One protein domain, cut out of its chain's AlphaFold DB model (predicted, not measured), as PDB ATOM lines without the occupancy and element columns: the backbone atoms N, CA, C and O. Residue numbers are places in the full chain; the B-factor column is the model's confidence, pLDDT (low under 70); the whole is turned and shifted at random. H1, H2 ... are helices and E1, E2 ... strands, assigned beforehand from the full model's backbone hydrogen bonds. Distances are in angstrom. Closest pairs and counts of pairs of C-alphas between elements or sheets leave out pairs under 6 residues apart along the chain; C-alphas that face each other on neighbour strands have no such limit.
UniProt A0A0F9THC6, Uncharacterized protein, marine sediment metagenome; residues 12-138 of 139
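AT A GLANCE: This is residues 12 to 138 of the 139 residues of an uncharacterized protein of marine sediment metagenome (UniProt A0A0F9THC6). What shape do these coordinates make? Two helices, H1 and H5, lie side by side and run opposite ways; at the last residues of H1 sits a small sheet of three strands with the short helix H2, which packs on H1, while H4 crosses H5 at the other end of the longest axis. H3 lies between these ends, near H1 and H2, with long links before and after it. How much is printed, and in what order? The printed part has 127 residues, with five named helices and three named strands in the order H1 E1 E2 E3 H2 H3 H4 H5; the class is mostly helix, and the mixed sheet runs E1 E3 E2. The whole is compact, with a radius of gyration of the C-alphas of 14.3 A and spans of 44 by 31 by 19 A.

HOW THE PARTS SIT: Which helices does H1, residues 12 to 25, touch? It touches H2, residues 54 to 60, about perpendicular at 90 degrees, the closest C-alphas being those of Leu 22 and Thr 55, 5.3 A. It touches H5, residues 120 to 136, at a shallow tilt of 23 degrees, opposite ways, the closest C-alphas being those of Ser 12 and Ile 131, 4.7 A. How is the sheet built? E1, residues 31 to 33, is parallel to E3, residues 48 to 50, with N 32 and O 48 2.9 A apart, within hydrogen-bond range. E3 forms an antiparallel hairpin with E2, residues 39 to 41, with N 49 and O 40 at 2.7 A. What is on the sheet? H1 only grazes it with residues 22 to 25; H2 stands up from it at 57 degrees, its height over the sheet 8.8 A. Where are the other helices? H3, residues 76 to 88, is close to H1 but not clearly touching, the closest C-alphas being those of Leu 15 and Leu 85, 7.9 A. H4, residues 103 to 109, touches H5 at its residues 130 to 134 alone, about perpendicular at 74 degrees, the closest C-alphas being those of Val 105 and Ala 133, 6.8 A. Every O i to N i+4 pair is within hydrogen-bond range in H1, H2, H4 and H5, and 8 of 9 in H3.

IN THESE COORDINATES: Where does H1 begin, and how long is it? C-alpha 12 is at (142.475, 108.848, 123.294), and H1 measures 20.1 A. How long are the others? E1 measures 6.6 A, E2 7.0 A, E3 6.3 A, H2 10.0 A, H3 18.2 A, H4 10.0 A and H5 24.8 A, ending with C-alpha 136 at (134.228, 111.872, 127.743).

THE WHOLE: How large is it? The C-alphas farthest apart, of Asp 44 and Arg 137, are 45.4 A apart. Is it unbroken? The printed part has no cut, and the links H2 to H3 and H3 to H4 are long. Where is confidence low? Residue 95 is under 70.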
ATOM      1  N   SER A  12     143.454 109.779 123.872       96.12
ATOM      2  CA  SER A  12     142.475 108.848 123.294       96.12
ATOM      3  C   SER A  12     142.765 108.546 121.824       96.12
ATOM      4  O   SER A  12     142.695 107.392 121.395       96.12
ATOM      5  N   ALA A  13     143.153 109.561 121.049       97.25
ATOM      6  CA  ALA A  13     143.513 109.406 119.644       97.25
ATOM      7  C   ALA A  13     144.822 108.618 119.468       97.25
ATOM      8  O   ALA A  13     144.895 107.748 118.600       97.25
ATOM      9  N   LEU A  14     145.828 108.869 120.311       97.19
ATOM     10  CA  LEU A  14     147.081 108.112 120.304       97.19
ATOM     11  C   LEU A  14     146.841 106.631 120.633       97.19
ATOM     12  O   LEU A  14     147.365 105.754 119.951       97.19
ATOM     13  N   LEU A  15     145.993 106.339 121.621       96.81
ATOM     14  CA  LEU A  15     145.638 104.965 121.982       96.81
ATOM     15  C   LEU A  15     144.861 104.241 120.884       96.81
ATOM     16  O   LEU A  15     145.064 103.044 120.684       96.81
ATOM     17  N   LYS A  16     143.995 104.944 120.146       98.38
ATOM     18  CA  LYS A  16     143.326 104.374 118.967       98.38
ATOM     19  C   LYS A  16     144.330 103.982 117.889       98.38
ATOM     20  O   LYS A  16     144.205 102.889 117.341       98.38
ATOM     21  N   VAL A  17     145.313 104.845 117.621       98.31
ATOM     22  CA  VAL A  17     146.416 104.555 116.694       98.31
ATOM     23  C   VAL A  17     147.182 103.316 117.158       98.31
ATOM     24  O   VAL A  17     147.233 102.335 116.423       98.31
ATOM     25  N   ALA A  18     147.654 103.304 118.406       97.88
ATOM     26  CA  ALA A  18     148.390 102.179 118.980       97.88
ATOM     27  C   ALA A  18     147.607 100.855 118.900       97.88
ATOM     28  O   ALA A  18     148.150  99.811 118.548       97.88
ATOM     29  N   LEU A  19     146.302 100.888 119.193       98.12
ATOM     30  CA  LEU A  19     145.438  99.708 119.151       98.12
ATOM     31  C   LEU A  19     145.143  99.235 117.720       98.12
ATOM     32  O   LEU A  19     144.905  98.045 117.513       98.12
ATOM     33  N   CYS A  20     145.103 100.147 116.750       98.44
ATOM     34  CA  CYS A  20     144.981  99.800 115.338       98.44
ATOM     35  C   CYS A  20     146.251  99.101 114.847       98.44
ATOM     36  O   CYS A  20     146.164  97.998 114.311       98.44
ATOM     37  N   ASP A  21     147.409  99.696 115.120       98.56
ATOM     38  CA  ASP A  21     148.712  99.185 114.695       98.56
ATOM     39  C   ASP A  21     149.040  97.855 115.401       98.56
ATOM     40  O   ASP A  21     149.525  96.923 114.768       98.56
ATOM     41  N   LEU A  22     148.665  97.696 116.682       98.38
ATOM     42  CA  LEU A  22     148.751  96.410 117.387       98.38
ATOM     43  C   LEU A  22     147.985  95.306 116.653       98.38
ATOM     44  O   LEU A  22     148.521  94.226 116.446       98.38
ATOM     45  N   LYS A  23     146.742  95.570 116.234       98.25
ATOM     46  CA  LYS A  23     145.938  94.575 115.509       98.25
ATOM     47  C   LYS A  23     146.486  94.267 114.119       98.25
ATOM     48  O   LYS A  23     146.211  93.181 113.621       98.25
ATOM     49  N   ALA A  24     147.159  95.223 113.480       98.31
ATOM     50  CA  ALA A  24     147.820  94.995 112.201       98.31
ATOM     51  C   ALA A  24     148.984  94.015 112.391       98.31
ATOM     52  O   ALA A  24     148.973  92.956 111.773       98.31
ATOM     53  N   CYS A  25     149.882  94.286 113.346       98.31
ATOM     54  CA  CYS A  25     150.979  93.376 113.686       98.31
ATOM     55  C   CYS A  25     150.491  92.000 114.175       98.31
ATOM     56  O   CYS A  25     151.101  90.997 113.849       98.31
ATOM     57  N   GLU A  26     149.375  91.910 114.909       98.06
ATOM     58  CA  GLU A  26     148.792  90.616 115.321       98.06
ATOM     59  C   GLU A  26     148.342  89.728 114.143       98.06
ATOM     60  O   GLU A  26     148.107  88.537 114.340       98.06
ATOM     61  N   ARG A  27     148.147  90.296 112.947       98.06
ATOM     62  CA  ARG A  27     147.694  89.574 111.744       98.06
ATOM     63  C   ARG A  27     148.806  89.351 110.728       98.06
ATOM     64  O   ARG A  27     148.565  88.689 109.723       98.06
ATOM     65  N   ASP A  28     149.967  89.937 110.966       97.94
ATOM     66  CA  ASP A  28     151.083  89.936 110.040       97.94
ATOM     67  C   ASP A  28     152.135  88.927 110.526       97.94
ATOM     68  O   ASP A  28     152.661  89.092 111.628       97.94
ATOM     69  N   PRO A  29     152.436  87.869 109.749       96.94
ATOM     70  CA  PRO A  29     153.395  86.847 110.156       96.94
ATOM     71  C   PRO A  29     154.831  87.372 110.294       96.94
ATOM     72  O   PRO A  29     155.647  86.710 110.934       96.94
ATOM     73  N   GLU A  30     155.155  88.544 109.737       97.94
ATOM     74  CA  GLU A  30     156.469  89.168 109.907       97.94
ATOM     75  C   GLU A  30     156.659  89.782 111.305       97.94
ATOM     76  O   GLU A  30     157.777  90.156 111.668       97.94
ATOM     77  N   TYR A  31     155.598  89.854 112.122       98.25
ATOM     78  CA  TYR A  31     155.641  90.433 113.461       98.25
ATOM     79  C   TYR A  31     155.182  89.454 114.541       98.25
ATOM     80  O   TYR A  31     154.217  88.709 114.407       98.25
ATOM     81  N   THR A  32     155.858  89.500 115.685       97.75
ATOM     82  CA  THR A  32     155.454  88.798 116.904       97.75
ATOM     83  C   THR A  32     155.261  89.807 118.024       97.75
ATOM     84  O   THR A  32     156.129  90.637 118.293       97.75
ATOM     85  N   ILE A  33     154.118  89.746 118.712       97.69
ATOM     86  CA  ILE A  33     153.866  90.647 119.837       97.69
ATOM     87  C   ILE A  33     154.663  90.178 121.055       97.69
ATOM     88  O   ILE A  33     154.290  89.216 121.724       97.69
ATOM     89  N   ASN A  34     155.727  90.908 121.379       95.94
ATOM     90  CA  ASN A  34     156.531  90.704 122.577       95.94
ATOM     91  C   ASN A  34     156.642  92.021 123.351       95.94
ATOM     92  O   ASN A  34     157.332  92.958 122.953       95.94
ATOM     93  N   MET A  35     155.988  92.081 124.512       94.31
ATOM     94  CA  MET A  35     155.938  93.287 125.345       94.31
ATOM     95  C   MET A  35     157.276  93.656 126.008       94.31
ATOM     96  O   MET A  35     157.340  94.659 126.716       94.31
ATOM     97  N   SER A  36     158.334  92.875 125.786       94.19
ATOM     98  CA  SER A  36     159.684  93.135 126.300       94.19
ATOM     99  C   SER A  36     160.541  93.970 125.347       94.19
ATOM    100  O   SER A  36     161.535  94.549 125.780       94.19
ATOM    101  N   TYR A  37     160.167  94.053 124.067       96.19
ATOM    102  CA  TYR A  37     160.978  94.696 123.034       96.19
ATOM    103  C   TYR A  37     160.231  95.825 122.338       96.19
ATOM    104  O   TYR A  37     159.020  95.777 122.173       96.19
ATOM    105  N   TRP A  38     160.950  96.876 121.948       97.19
ATOM    106  CA  TRP A  38     160.382  97.985 121.183       97.19
ATOM    107  C   TRP A  38     160.088  97.535 119.759       97.19
ATOM    108  O   TRP A  38     158.972  97.133 119.472       97.19
ATOM    109  N   HIS A  39     161.097  97.553 118.902       98.00
ATOM    110  CA  HIS A  39     161.073  96.980 117.570       98.00
ATOM    111  C   HIS A  39     162.417  96.297 117.382       98.00
ATOM    112  O   HIS A  39     163.436  96.970 117.213       98.00
ATOM    113  N   ARG A  40     162.441  94.974 117.523       97.88
ATOM    114  CA  ARG A  40     163.681  94.200 117.556       97.88
ATOM    115  C   ARG A  40     163.550  92.975 116.652       97.88
ATOM    116  O   ARG A  40     162.631  92.196 116.869       97.88
ATOM    117  N   PRO A  41     164.470  92.752 115.703       97.56
ATOM    118  CA  PRO A  41     164.523  91.487 114.980       97.56
ATOM    119  C   PRO A  41     164.690  90.330 115.968       97.56
ATOM    120  O   PRO A  41     165.475  90.430 116.919       97.56
ATOM    121  N   ASN A  42     163.957  89.243 115.758       94.88
ATOM    122  CA  ASN A  42     164.128  88.026 116.536       94.88
ATOM    123  C   ASN A  42     165.506  87.380 116.250       94.88
ATOM    124  O   ASN A  42     166.276  87.833 115.402       94.88
ATOM    125  N   ALA A  43     165.839  86.305 116.969       92.31
ATOM    126  CA  ALA A  43     167.171  85.697 116.892       92.31
ATOM    127  C   ALA A  43     167.534  85.123 115.507       92.31
ATOM    128  O   ALA A  43     168.712  85.109 115.161       92.31
ATOM    129  N   ASP A  44     166.553  84.656 114.728       92.62
ATOM    130  CA  ASP A  44     166.778  84.105 113.383       92.62
ATOM    131  C   ASP A  44     166.622  85.145 112.254       92.62
ATOM    132  O   ASP A  44     166.850  84.823 111.086       92.62
ATOM    133  N   GLY A  45     166.257  86.385 112.598       90.88
ATOM    134  CA  GLY A  45     166.067  87.500 111.674       90.88
ATOM    135  C   GLY A  45     164.841  87.390 110.764       90.88
ATOM    136  O   GLY A  45     164.721  88.188 109.837       90.88
ATOM    137  N   ARG A  46     163.949  86.414 110.982       93.69
ATOM    138  CA  ARG A  46     162.782  86.166 110.116       93.69
ATOM    139  C   ARG A  46     161.547  86.954 110.518       93.69
ATOM    140  O   ARG A  46     160.669  87.144 109.684       93.69
ATOM    141  N   CYS A  47     161.453  87.381 111.773       95.94
ATOM    142  CA  CYS A  47     160.353  88.223 112.228       95.94
ATOM    143  C   CYS A  47     160.838  89.310 113.186       95.94
ATOM    144  O   CYS A  47     161.927  89.241 113.758       95.94
ATOM    145  N   CYS A  48     160.015  90.337 113.364       98.19
ATOM    146  CA  CYS A  48     160.274  91.416 114.298       98.19
ATOM    147  C   CYS A  48     159.395  91.284 115.542       98.19
ATOM    148  O   CYS A  48     158.170  91.179 115.477       98.19
ATOM    149  N   GLU A  49     160.029  91.323 116.702       98.25
ATOM    150  CA  GLU A  49     159.375  91.371 117.995       98.25
ATOM    151  C   GLU A  49     159.023  92.814 118.362       98.25
ATOM    152  O   GLU A  49     159.893  93.691 118.426       98.25
ATOM    153  N   VAL A  50     157.739  93.055 118.636       98.25
ATOM    154  CA  VAL A  50     157.215  94.395 118.924       98.25
ATOM    155  C   VAL A  50     156.318  94.434 120.161       98.25
ATOM    156  O   VAL A  50     155.435  93.594 120.345       98.25
ATOM    157  N   CYS A  51     156.495  95.448 121.008       97.50
ATOM    158  CA  CYS A  51     155.558  95.770 122.088       97.50
ATOM    159  C   CYS A  51     154.471  96.735 121.605       97.50
ATOM    160  O   CYS A  51     154.413  97.124 120.444       97.50
ATOM    161  N   PHE A  52     153.617  97.193 122.522       97.31
ATOM    162  CA  PHE A  52     152.508  98.089 122.195       97.31
ATOM    163  C   PHE A  52     152.917  99.431 121.565       97.31
ATOM    164  O   PHE A  52     152.213  99.935 120.700       97.31
ATOM    165  N   ALA A  53     154.042 100.023 121.978       97.31
ATOM    166  CA  ALA A  53     154.586 101.206 121.304       97.31
ATOM    167  C   ALA A  53     155.369 100.821 120.035       97.31
ATOM    168  O   ALA A  53     155.356 101.542 119.040       97.31
ATOM    169  N   GLY A  54     156.004  99.648 120.068       97.94
ATOM    170  CA  GLY A  54     156.715  99.033 118.954       97.94
ATOM    171  C   GLY A  54     155.884  98.819 117.700       97.94
ATOM    172  O   GLY A  54     156.376  99.009 116.593       97.94
ATOM    173  N   THR A  55     154.604  98.485 117.858       98.44
ATOM    174  CA  THR A  55     153.698  98.279 116.721       98.44
ATOM    175  C   THR A  55     153.514  99.564 115.915       98.44
ATOM    176  O   THR A  55     153.480  99.519 114.692       98.44
ATOM    177  N   ILE A  56     153.495 100.733 116.563       98.44
ATOM    178  CA  ILE A  56     153.481 102.026 115.862       98.44
ATOM    179  C   ILE A  56     154.795 102.243 115.105       98.44
ATOM    180  O   ILE A  56     154.783 102.734 113.978       98.44
ATOM    181  N   MET A  57     155.932 101.892 115.716       98.12
ATOM    182  CA  MET A  57     157.239 102.005 115.063       98.12
ATOM    183  C   MET A  57     157.275 101.160 113.788       98.12
ATOM    184  O   MET A  57     157.574 101.706 112.728       98.12
ATOM    185  N   ALA A  58     156.872  99.889 113.872       97.94
ATOM    186  CA  ALA A  58     156.767  98.986 112.726       97.94
ATOM    187  C   ALA A  58     155.877  99.568 111.618       97.94
ATOM    188  O   ALA A  58     156.283  99.683 110.468       97.94
ATOM    189  N   GLN A  59     154.671 100.009 111.976       98.00
ATOM    190  CA  GLN A  59     153.649 100.369 110.992       98.00
ATOM    191  C   GLN A  59     153.818 101.773 110.394       98.00
ATOM    192  O   GLN A  59     153.212 102.075 109.368       98.00
ATOM    193  N   ARG A  60     154.586 102.671 111.031       97.25
ATOM    194  CA  ARG A  60     154.595 104.101 110.654       97.25
ATOM    195  C   ARG A  60     155.961 104.719 110.421       97.25
ATOM    196  O   ARG A  60     156.014 105.807 109.854       97.25
ATOM    197  N   SER A  61     157.045 104.092 110.876       95.88
ATOM    198  CA  SER A  61     158.386 104.673 110.721       95.88
ATOM    199  C   SER A  61     159.070 104.316 109.404       95.88
ATOM    200  O   SER A  61     160.057 104.956 109.053       95.88
ATOM    201  N   GLY A  62     158.552 103.316 108.681       95.44
ATOM    202  CA  GLY A  62     159.221 102.738 107.515       95.44
ATOM    203  C   GLY A  62     160.410 101.843 107.877       95.44
ATOM    204  O   GLY A  62     161.181 101.483 106.990       95.44
ATOM    205  N   ALA A  63     160.583 101.500 109.158       95.88
ATOM    206  CA  ALA A  63     161.612 100.565 109.582       95.88
ATOM    207  C   ALA A  63     161.341  99.162 109.030       95.88
ATOM    208  O   ALA A  63     160.220  98.663 109.089       95.88
ATOM    209  N   SER A  64     162.385  98.522 108.510       96.50
ATOM    210  CA  SER A  64     162.312  97.124 108.082       96.50
ATOM    211  C   SER A  64     162.327  96.190 109.291       96.50
ATOM    212  O   SER A  64     162.977  96.512 110.286       96.50
ATOM    213  N   ILE A  65     161.780  94.980 109.164       97.25
ATOM    214  CA  ILE A  65     161.800  93.958 110.228       97.25
ATOM    215  C   ILE A  65     163.205  93.565 110.714       97.25
ATOM    216  O   ILE A  65     163.349  93.089 111.836       97.25
ATOM    217  N   ALA A  66     164.242  93.815 109.906       97.19
ATOM    218  CA  ALA A  66     165.649  93.572 110.231       97.19
ATOM    219  C   ALA A  66     166.313  94.712 111.031       97.19
ATOM    220  O   ALA A  66     167.462  94.591 111.454       97.19
ATOM    221  N   GLN A  67     165.617  95.830 111.255       96.69
ATOM    222  CA  GLN A  67     166.146  96.973 111.997       96.69
ATOM    223  C   GLN A  67     165.730  96.929 113.465       96.69
ATOM    224  O   GLN A  67     164.573  96.686 113.800       96.69
ATOM    225  N   SER A  68     166.675  97.232 114.353       97.38
ATOM    226  CA  SER A  68     166.382  97.484 115.763       97.38
ATOM    227  C   SER A  68     166.192  98.982 115.979       97.38
ATOM    228  O   SER A  68     167.126  99.755 115.756       97.38
ATOM    229  N   ILE A  69     164.999  99.393 116.406       97.62
ATOM    230  CA  ILE A  69     164.712 100.787 116.767       97.62
ATOM    231  C   ILE A  69     163.990 100.860 118.112       97.62
ATOM    232  O   ILE A  69     163.214  99.982 118.494       97.62
ATOM    233  N   GLY A  70     164.281 101.926 118.850       97.19
ATOM    234  CA  GLY A  70     163.681 102.220 120.147       97.19
ATOM    235  C   GLY A  70     163.146 103.644 120.182       97.19
ATOM    236  O   GLY A  70     163.249 104.386 119.206       97.19
ATOM    237  N   SER A  71     162.585 104.062 121.316       96.50
ATOM    238  CA  SER A  71     162.025 105.414 121.447       96.50
ATOM    239  C   SER A  71     163.065 106.510 121.192       96.50
ATOM    240  O   SER A  71     162.757 107.505 120.540       96.50
ATOM    241  N   THR A  72     164.316 106.287 121.597       96.44
ATOM    242  CA  THR A  72     165.439 107.224 121.415       96.44
ATOM    243  C   THR A  72     165.880 107.407 119.957       96.44
ATOM    244  O   THR A  72     166.638 108.333 119.660       96.44
ATOM    245  N   SER A  73     165.395 106.570 119.031       97.12
ATOM    246  CA  SER A  73     165.598 106.734 117.586       97.12
ATOM    247  C   SER A  73     164.799 107.916 117.003       97.12
ATOM    248  O   SER A  73     165.053 108.333 115.871       97.12
ATOM    249  N   PHE A  74     163.858 108.477 117.768       96.62
ATOM    250  CA  PHE A  74     162.927 109.515 117.327       96.62
ATOM    251  C   PHE A  74     163.171 110.865 118.011       96.62
ATOM    252  O   PHE A  74     163.925 110.979 118.982       96.62
ATOM    253  N   ASP A  75     162.568 111.924 117.467       95.56
ATOM    254  CA  ASP A  75     162.576 113.235 118.119       95.56
ATOM    255  C   ASP A  75     161.920 113.187 119.510       95.56
ATOM    256  O   ASP A  75     161.176 112.262 119.840       95.56
ATOM    257  N   LYS A  76     162.202 114.189 120.350       94.31
ATOM    258  CA  LYS A  76     161.777 114.169 121.757       94.31
ATOM    259  C   LYS A  76     160.257 114.047 121.912       94.31
ATOM    260  O   LYS A  76     159.779 113.266 122.727       94.31
ATOM    261  N   ALA A  77     159.496 114.754 121.078       93.75
ATOM    262  CA  ALA A  77     158.038 114.723 121.120       93.75
ATOM    263  C   ALA A  77     157.454 113.345 120.750       93.75
ATOM    264  O   ALA A  77     156.422 112.939 121.289       93.75
ATOM    265  N   THR A  78     158.080 112.620 119.820       96.00
ATOM    266  CA  THR A  78     157.692 111.247 119.470       96.00
ATOM    267  C   THR A  78     158.154 110.257 120.542       96.00
ATOM    268  O   THR A  78     157.378 109.392 120.948       96.00
ATOM    269  N   GLU A  79     159.381 110.415 121.045       95.25
ATOM    270  CA  GLU A  79     159.951 109.623 122.139       95.25
ATOM    271  C   GLU A  79     159.051 109.658 123.387       95.25
ATOM    272  O   GLU A  79     158.743 108.610 123.956       95.25
ATOM    273  N   ASP A  80     158.549 110.834 123.773       95.06
ATOM    274  CA  ASP A  80     157.688 110.996 124.950       95.06
ATOM    275  C   ASP A  80     156.355 110.251 124.813       95.06
ATOM    276  O   ASP A  80     155.916 109.585 125.751       95.06
ATOM    277  N   LYS A  81     155.741 110.265 123.625       95.69
ATOM    278  CA  LYS A  81     154.520 109.486 123.339       95.69
ATOM    279  C   LYS A  81     154.775 107.985 123.425       95.69
ATOM    280  O   LYS A  81     153.944 107.233 123.934       95.69
ATOM    281  N   PHE A  82     155.922 107.547 122.925       96.38
ATOM    282  CA  PHE A  82     156.346 106.157 122.970       96.38
ATOM    283  C   PHE A  82     156.608 105.674 124.391       96.38
ATOM    284  O   PHE A  82     156.114 104.614 124.779       96.38
ATOM    285  N   ASN A  83     157.305 106.473 125.191       94.50
ATOM    286  CA  ASN A  83     157.522 106.167 126.595       94.50
ATOM    287  C   ASN A  83     156.193 106.183 127.369       94.50
ATOM    288  O   ASN A  83     155.925 105.249 128.118       94.50
ATOM    289  N   TRP A  84     155.304 107.149 127.115       94.69
ATOM    290  CA  TRP A  84     153.968 107.190 127.718       94.69
ATOM    291  C   TRP A  84     153.159 105.910 127.448       94.69
ATOM    292  O   TRP A  84     152.634 105.297 128.379       94.69
ATOM    293  N   LEU A  85     153.128 105.430 126.197       94.88
ATOM    294  CA  LEU A  85     152.504 104.145 125.847       94.88
ATOM    295  C   LEU A  85     153.174 102.961 126.558       94.88
ATOM    296  O   LEU A  85     152.487 102.018 126.963       94.88
ATOM    297  N   ASN A  86     154.501 103.004 126.723       93.50
ATOM    298  CA  ASN A  86     155.270 101.980 127.423       93.50
ATOM    299  C   ASN A  86     154.922 101.894 128.922       93.50
ATOM    300  O   ASN A  86     154.784 100.792 129.447       93.50
ATOM    301  N   TYR A  87     154.719 103.019 129.609       89.50
ATOM    302  CA  TYR A  87     154.251 102.999 131.002       89.50
ATOM    303  C   TYR A  87     152.794 102.564 131.108       89.50
ATOM    304  O   TYR A  87     152.446 101.747 131.966       89.50
ATOM    305  N   LEU A  88     151.952 103.017 130.177       89.56
ATOM    306  CA  LEU A  88     150.542 102.654 130.178       89.56
ATOM    307  C   LEU A  88     150.333 101.142 130.040       89.56
ATOM    308  O   LEU A  88     149.505 100.566 130.747       89.56
ATOM    309  N   ARG A  89     151.119 100.468 129.188       86.50
ATOM    310  CA  ARG A  89     151.103  98.995 129.067       86.50
ATOM    311  C   ARG A  89     151.683  98.257 130.280       86.50
ATOM    312  O   ARG A  89     151.823  97.035 130.238       86.50
ATOM    313  N   MET A  90     152.079  98.961 131.331       83.75
ATOM    314  CA  MET A  90     152.429  98.393 132.634       83.75
ATOM    315  C   MET A  90     151.352  98.700 133.683       83.75
ATOM    316  O   MET A  90     151.484  98.289 134.830       83.75
ATOM    317  N   GLY A  91     150.269  99.382 133.291       78.56
ATOM    318  CA  GLY A  91     149.207  99.828 134.192       78.56
ATOM    319  C   GLY A  91     149.563 101.101 134.953       78.56
ATOM    320  O   GLY A  91     148.883 101.436 135.919       78.56
ATOM    321  N   ILE A  92     150.621 101.798 134.533       77.75
ATOM    322  CA  ILE A  92     151.125 102.992 135.200       77.75
ATOM    323  C   ILE A  92     150.847 104.204 134.310       77.75
ATOM    324  O   ILE A  92     151.111 104.174 133.111       77.75
ATOM    325  N   SER A  93     150.313 105.277 134.890       71.25
ATOM    326  CA  SER A  93     150.248 106.585 134.232       71.25
ATOM    327  C   SER A  93     151.367 107.453 134.785       71.25
ATOM    328  O   SER A  93     151.444 107.660 135.992       71.25
ATOM    329  N   TYR A  94     152.224 107.951 133.899       70.19
ATOM    330  CA  TYR A  94     153.163 109.025 134.197       70.19
ATOM    331  C   TYR A  94     152.977 110.132 133.164       70.19
ATOM    332  O   TYR A  94     152.824 109.851 131.974       70.19
ATOM    333  N   CYS A  95     153.021 111.382 133.617       67.12
ATOM    334  CA  CYS A  95     153.166 112.528 132.727       67.12
ATOM    335  C   CYS A  95     154.541 112.441 132.046       67.12
ATOM    336  O   CYS A  95     155.560 112.311 132.728       67.12
ATOM    337  N   MET A  96     154.573 112.463 130.713       71.62
ATOM    338  CA  MET A  96     155.810 112.416 129.926       71.62
ATOM    339  C   MET A  96     155.775 113.490 128.849       71.62
ATOM    340  O   MET A  96     154.965 113.408 127.923       71.62
ATOM    341  N   GLY A  97     156.650 114.490 128.973       76.88
ATOM    342  CA  GLY A  97     156.664 115.648 128.079       76.88
ATOM    343  C   GLY A  97     155.302 116.345 128.054       76.88
ATOM    344  O   GLY A  97     154.765 116.696 129.101       76.88
ATOM    345  N   ASP A  98     154.728 116.475 126.858       78.69
ATOM    346  CA  ASP A  98     153.415 117.100 126.630       78.69
ATOM    347  C   ASP A  98     152.220 116.145 126.844       78.69
ATOM    348  O   ASP A  98     151.070 116.529 126.612       78.69
ATOM    349  N   MET A  99     152.452 114.880 127.217       84.50
ATOM    350  CA  MET A  99     151.358 113.930 127.431       84.50
ATOM    351  C   MET A  99     150.669 114.199 128.772       84.50
ATOM    352  O   MET A  99     151.338 114.173 129.806       84.50
ATOM    353  N   PRO A 100     149.338 114.400 128.794       83.19
ATOM    354  CA  PRO A 100     148.627 114.698 130.027       83.19
ATOM    355  C   PRO A 100     148.653 113.504 130.983       83.19
ATOM    356  O   PRO A 100     148.655 112.339 130.569       83.19
ATOM    357  N   ASP A 101     148.609 113.806 132.278       84.69
ATOM    358  CA  ASP A 101     148.404 112.790 133.299       84.69
ATOM    359  C   ASP A 101     146.951 112.296 133.267       84.69
ATOM    360  O   ASP A 101     145.999 113.071 133.390       84.69
ATOM    361  N   ILE A 102     146.785 110.985 133.105       87.12
ATOM    362  CA  ILE A 102     145.483 110.315 133.057       87.12
ATOM    363  C   ILE A 102     145.231 109.455 134.302       87.12
ATOM    364  O   ILE A 102     144.294 108.652 134.322       87.12
ATOM    365  N   THR A 103     146.044 109.617 135.351       86.12
ATOM    366  CA  THR A 103     145.956 108.849 136.601       86.12
ATOM    367  C   THR A 103     144.547 108.883 137.191       86.12
ATOM    368  O   THR A 103     144.018 107.842 137.584       86.12
ATOM    369  N   ASP A 104     143.887 110.041 137.191       86.12
ATOM    370  CA  ASP A 104     142.524 110.166 137.719       86.12
ATOM    371  C   ASP A 104     141.487 109.420 136.878       86.12
ATOM    372  O   ASP A 104     140.499 108.917 137.414       86.12
ATOM    373  N   VAL A 105     141.709 109.297 135.567       86.38
ATOM    374  CA  VAL A 105     140.851 108.490 134.689       86.38
ATOM    375  C   VAL A 105     141.001 107.014 135.043       86.38
ATOM    376  O   VAL A 105     140.001 106.324 135.239       86.38
ATOM    377  N   ILE A 106     142.241 106.541 135.203       84.31
ATOM    378  CA  ILE A 106     142.536 105.153 135.583       84.31
ATOM    379  C   ILE A 106     141.943 104.826 136.961       84.31
ATOM    380  O   ILE A 106     141.301 103.785 137.117       84.31
ATOM    381  N   LYS A 107     142.087 105.727 137.943       83.88
ATOM    382  CA  LYS A 107     141.510 105.571 139.290       83.88
ATOM    383  C   LYS A 107     139.987 105.459 139.251       83.88
ATOM    384  O   LYS A 107     139.426 104.566 139.886       83.88
ATOM    385  N   VAL A 108     139.317 106.337 138.498       81.75
ATOM    386  CA  VAL A 108     137.849 106.336 138.386       81.75
ATOM    387  C   VAL A 108     137.335 105.070 137.715       81.75
ATOM    388  O   VAL A 108     136.313 104.536 138.137       81.75
ATOM    389  N   LEU A 109     138.050 104.557 136.713       80.88
ATOM    390  CA  LEU A 109     137.629 103.350 136.014       80.88
ATOM    391  C   LEU A 109     137.529 102.131 136.941       80.88
ATOM    392  O   LEU A 109     136.759 101.226 136.628       80.88
ATOM    393  N   ARG A 110     138.284 102.082 138.057       70.88
ATOM    394  CA  ARG A 110     138.373 100.927 138.985       70.88
ATOM    395  C   ARG A 110     138.554  99.574 138.274       70.88
ATOM    396  O   ARG A 110     138.323  98.512 138.847       70.88
ATOM    397  N   THR A 111     138.954  99.591 137.006       70.62
ATOM    398  CA  THR A 111     139.095  98.397 136.186       70.62
ATOM    399  C   THR A 111     140.361  97.688 136.617       70.62
ATOM    400  O   THR A 111     141.423  98.314 136.648       70.62
ATOM    401  N   LYS A 112     140.276  96.384 136.888       78.94
ATOM    402  CA  LYS A 112     141.461  95.553 137.094       78.94
ATOM    403  C   LYS A 112     142.295  95.591 135.814       78.94
ATOM    404  O   LYS A 112     141.903  95.018 134.800       78.94
ATOM    405  N   TYR A 113     143.407  96.318 135.858       84.12
ATOM    406  CA  TYR A 113     144.380  96.327 134.780       84.12
ATOM    407  C   TYR A 113     144.898  94.899 134.555       84.12
ATOM    408  O   TYR A 113     145.201  94.185 135.512       84.12
ATOM    409  N   VAL A 114     144.976  94.479 133.291       83.69
ATOM    410  CA  VAL A 114     145.521  93.174 132.906       83.69
ATOM    411  C   VAL A 114     146.624  93.408 131.877       83.69
ATOM    412  O   VAL A 114     146.317  93.898 130.786       83.69
ATOM    413  N   PRO A 115     147.888  93.062 132.189       87.06
ATOM    414  CA  PRO A 115     148.977  93.133 131.226       87.06
ATOM    415  C   PRO A 115     148.670  92.332 129.965       87.06
ATOM    416  O   PRO A 115     148.116  91.231 130.036       87.06
ATOM    417  N   HIS A 116     149.089  92.845 128.808       91.81
ATOM    418  CA  HIS A 116     148.907  92.138 127.540       91.81
ATOM    419  C   HIS A 116     149.550  90.745 127.549       91.81
ATOM    420  O   HIS A 116     148.965  89.813 127.013       91.81
ATOM    421  N   SER A 117     150.711  90.583 128.192       88.12
ATOM    422  CA  SER A 117     151.385  89.285 128.351       88.12
ATOM    423  C   SER A 117     150.529  88.241 129.077       88.12
ATOM    424  O   SER A 117     150.688  87.055 128.824       88.12
ATOM    425  N   ASN A 118     149.611  88.672 129.950       90.56
ATOM    426  CA  ASN A 118     148.733  87.777 130.705       90.56
ATOM    427  C   ASN A 118     147.432  87.500 129.944       90.56
ATOM    428  O   ASN A 118     146.897  86.398 129.996       90.56
ATOM    429  N   SER A 119     146.880  88.513 129.266       94.56
ATOM    430  CA  SER A 119     145.699  88.348 128.419       94.56
ATOM    431  C   SER A 119     145.610  89.454 127.360       94.56
ATOM    432  O   SER A 119     145.118  90.552 127.656       94.56
ATOM    433  N   PRO A 120     145.994  89.170 126.100       94.38
ATOM    434  CA  PRO A 120     145.883  90.121 124.991       94.38
ATOM    435  C   PRO A 120     144.460  90.664 124.820       94.38
ATOM    436  O   PRO A 120     144.236  91.859 124.619       94.38
ATOM    437  N   THR A 121     143.459  89.793 124.958       95.69
ATOM    438  CA  THR A 121     142.044  90.156 124.823       95.69
ATOM    439  C   THR A 121     141.589  91.111 125.924       95.69
ATOM    440  O   THR A 121     140.961  92.130 125.618       95.69
ATOM    441  N   GLN A 122     141.915  90.828 127.191       94.06
ATOM    442  CA  GLN A 122     141.524  91.706 128.300       94.06
ATOM    443  C   GLN A 122     142.275  93.035 128.258       94.06
ATOM    444  O   GLN A 122     141.653  94.074 128.467       94.06
ATOM    445  N   PHE A 123     143.558  93.034 127.884       93.94
ATOM    446  CA  PHE A 123     144.309  94.267 127.656       93.94
ATOM    447  C   PHE A 123     143.641  95.146 126.590       93.94
ATOM    448  O   PHE A 123     143.322  96.305 126.848       93.94
ATOM    449  N   LYS A 124     143.326  94.591 125.410       95.25
ATOM    450  CA  LYS A 124     142.647  95.340 124.338       95.25
ATOM    451  C   LYS A 124     141.265  95.842 124.767       95.25
ATOM    452  O   LYS A 124     140.852  96.922 124.345       95.25
ATOM    453  N   LYS A 125     140.532  95.085 125.593       94.81
ATOM    454  CA  LYS A 125     139.253  95.527 126.177       94.81
ATOM    455  C   LYS A 125     139.461  96.698 127.140       94.81
ATOM    456  O   LYS A 125     138.744  97.688 127.031       94.81
ATOM    457  N   TRP A 126     140.453  96.610 128.020       93.50
ATOM    458  CA  TRP A 126     140.813  97.670 128.957       93.50
ATOM    459  C   TRP A 126     141.218  98.962 128.233       93.50
ATOM    460  O   TRP A 126     140.644 100.012 128.514       93.50
ATOM    461  N   VAL A 127     142.085  98.885 127.214       94.25
ATOM    462  CA  VAL A 127     142.478 100.050 126.396       94.25
ATOM    463  C   VAL A 127     141.259 100.710 125.738       94.25
ATOM    464  O   VAL A 127     141.148 101.931 125.738       94.25
ATOM    465  N   LYS A 128     140.297  99.932 125.219       95.62
ATOM    466  CA  LYS A 128     139.054 100.484 124.642       95.62
ATOM    467  C   LYS A 128     138.193 101.216 125.672       95.62
ATOM    468  O   LYS A 128     137.594 102.234 125.336       95.62
ATOM    469  N   VAL A 129     138.101 100.697 126.896       94.19
ATOM    470  CA  VAL A 129     137.379 101.363 127.994       94.19
ATOM    471  C   VAL A 129     138.078 102.672 128.361       94.19
ATOM    472  O   VAL A 129     137.413 103.698 128.480       94.19
ATOM    473  N   LEU A 130     139.410 102.655 128.452       92.50
ATOM    474  CA  LEU A 130     140.206 103.847 128.730       92.50
ATOM    475  C   LEU A 130     140.043 104.922 127.648       92.50
ATOM    476  O   LEU A 130     139.806 106.077 127.985       92.50
ATOM    477  N   ILE A 131     140.090 104.546 126.365       95.25
ATOM    478  CA  ILE A 131     139.836 105.463 125.241       95.25
ATOM    479  C   ILE A 131     138.499 106.184 125.432       95.25
ATOM    480  O   ILE A 131     138.466 107.409 125.390       95.25
ATOM    481  N   ARG A 132     137.414 105.446 125.702       95.19
ATOM    482  CA  ARG A 132     136.082 106.042 125.896       95.19
ATOM    483  C   ARG A 132     136.040 107.004 127.083       95.19
ATOM    484  O   ARG A 132     135.426 108.060 126.996       95.19
ATOM    485  N   ALA A 133     136.690 106.648 128.189       93.12
ATOM    486  CA  ALA A 133     136.727 107.495 129.379       93.12
ATOM    487  C   ALA A 133     137.500 108.801 129.145       93.12
ATOM    488  O   ALA A 133     137.084 109.855 129.624       93.12
ATOM    489  N   LEU A 134     138.596 108.736 128.387       92.69
ATOM    490  CA  LEU A 134     139.364 109.909 127.974       92.69
ATOM    491  C   LEU A 134     138.536 110.815 127.058       92.69
ATOM    492  O   LEU A 134     138.460 112.017 127.302       92.69
ATOM    493  N   GLU A 135     137.822 110.236 126.090       94.38
ATOM    494  CA  GLU A 135     136.967 110.991 125.167       94.38
ATOM    495  C   GLU A 135     135.878 111.790 125.888       94.38
ATOM    496  O   GLU A 135     135.679 112.960 125.563       94.38
ATOM    497  N   ILE A 136     135.232 111.197 126.900       92.19
ATOM    498  CA  ILE A 136     134.228 111.872 127.743       92.19
ATOM    499  C   ILE A 136     134.823 113.102 128.444       92.19
ATOM    500  O   ILE A 136     134.133 114.097 128.644       92.19
ATOM    501  N   ARG A 137     136.112 113.057 128.794       88.06
ATOM    502  CA  ARG A 137     136.835 114.160 129.446       88.06
ATOM    503  C   ARG A 137     137.492 115.132 128.465       88.06
ATOM    504  O   ARG A 137     138.233 116.012 128.891       88.06
ATOM    505  N   GLY A 138     137.274 114.967 127.162       86.06
ATOM    506  CA  GLY A 138     137.920 115.784 126.135       86.06
ATOM    507  C   GLY A 138     139.398 115.447 125.886       86.06
ATOM    508  O   GLY A 138     140.027 116.127 125.074       86.06
TER     509      GLY A 138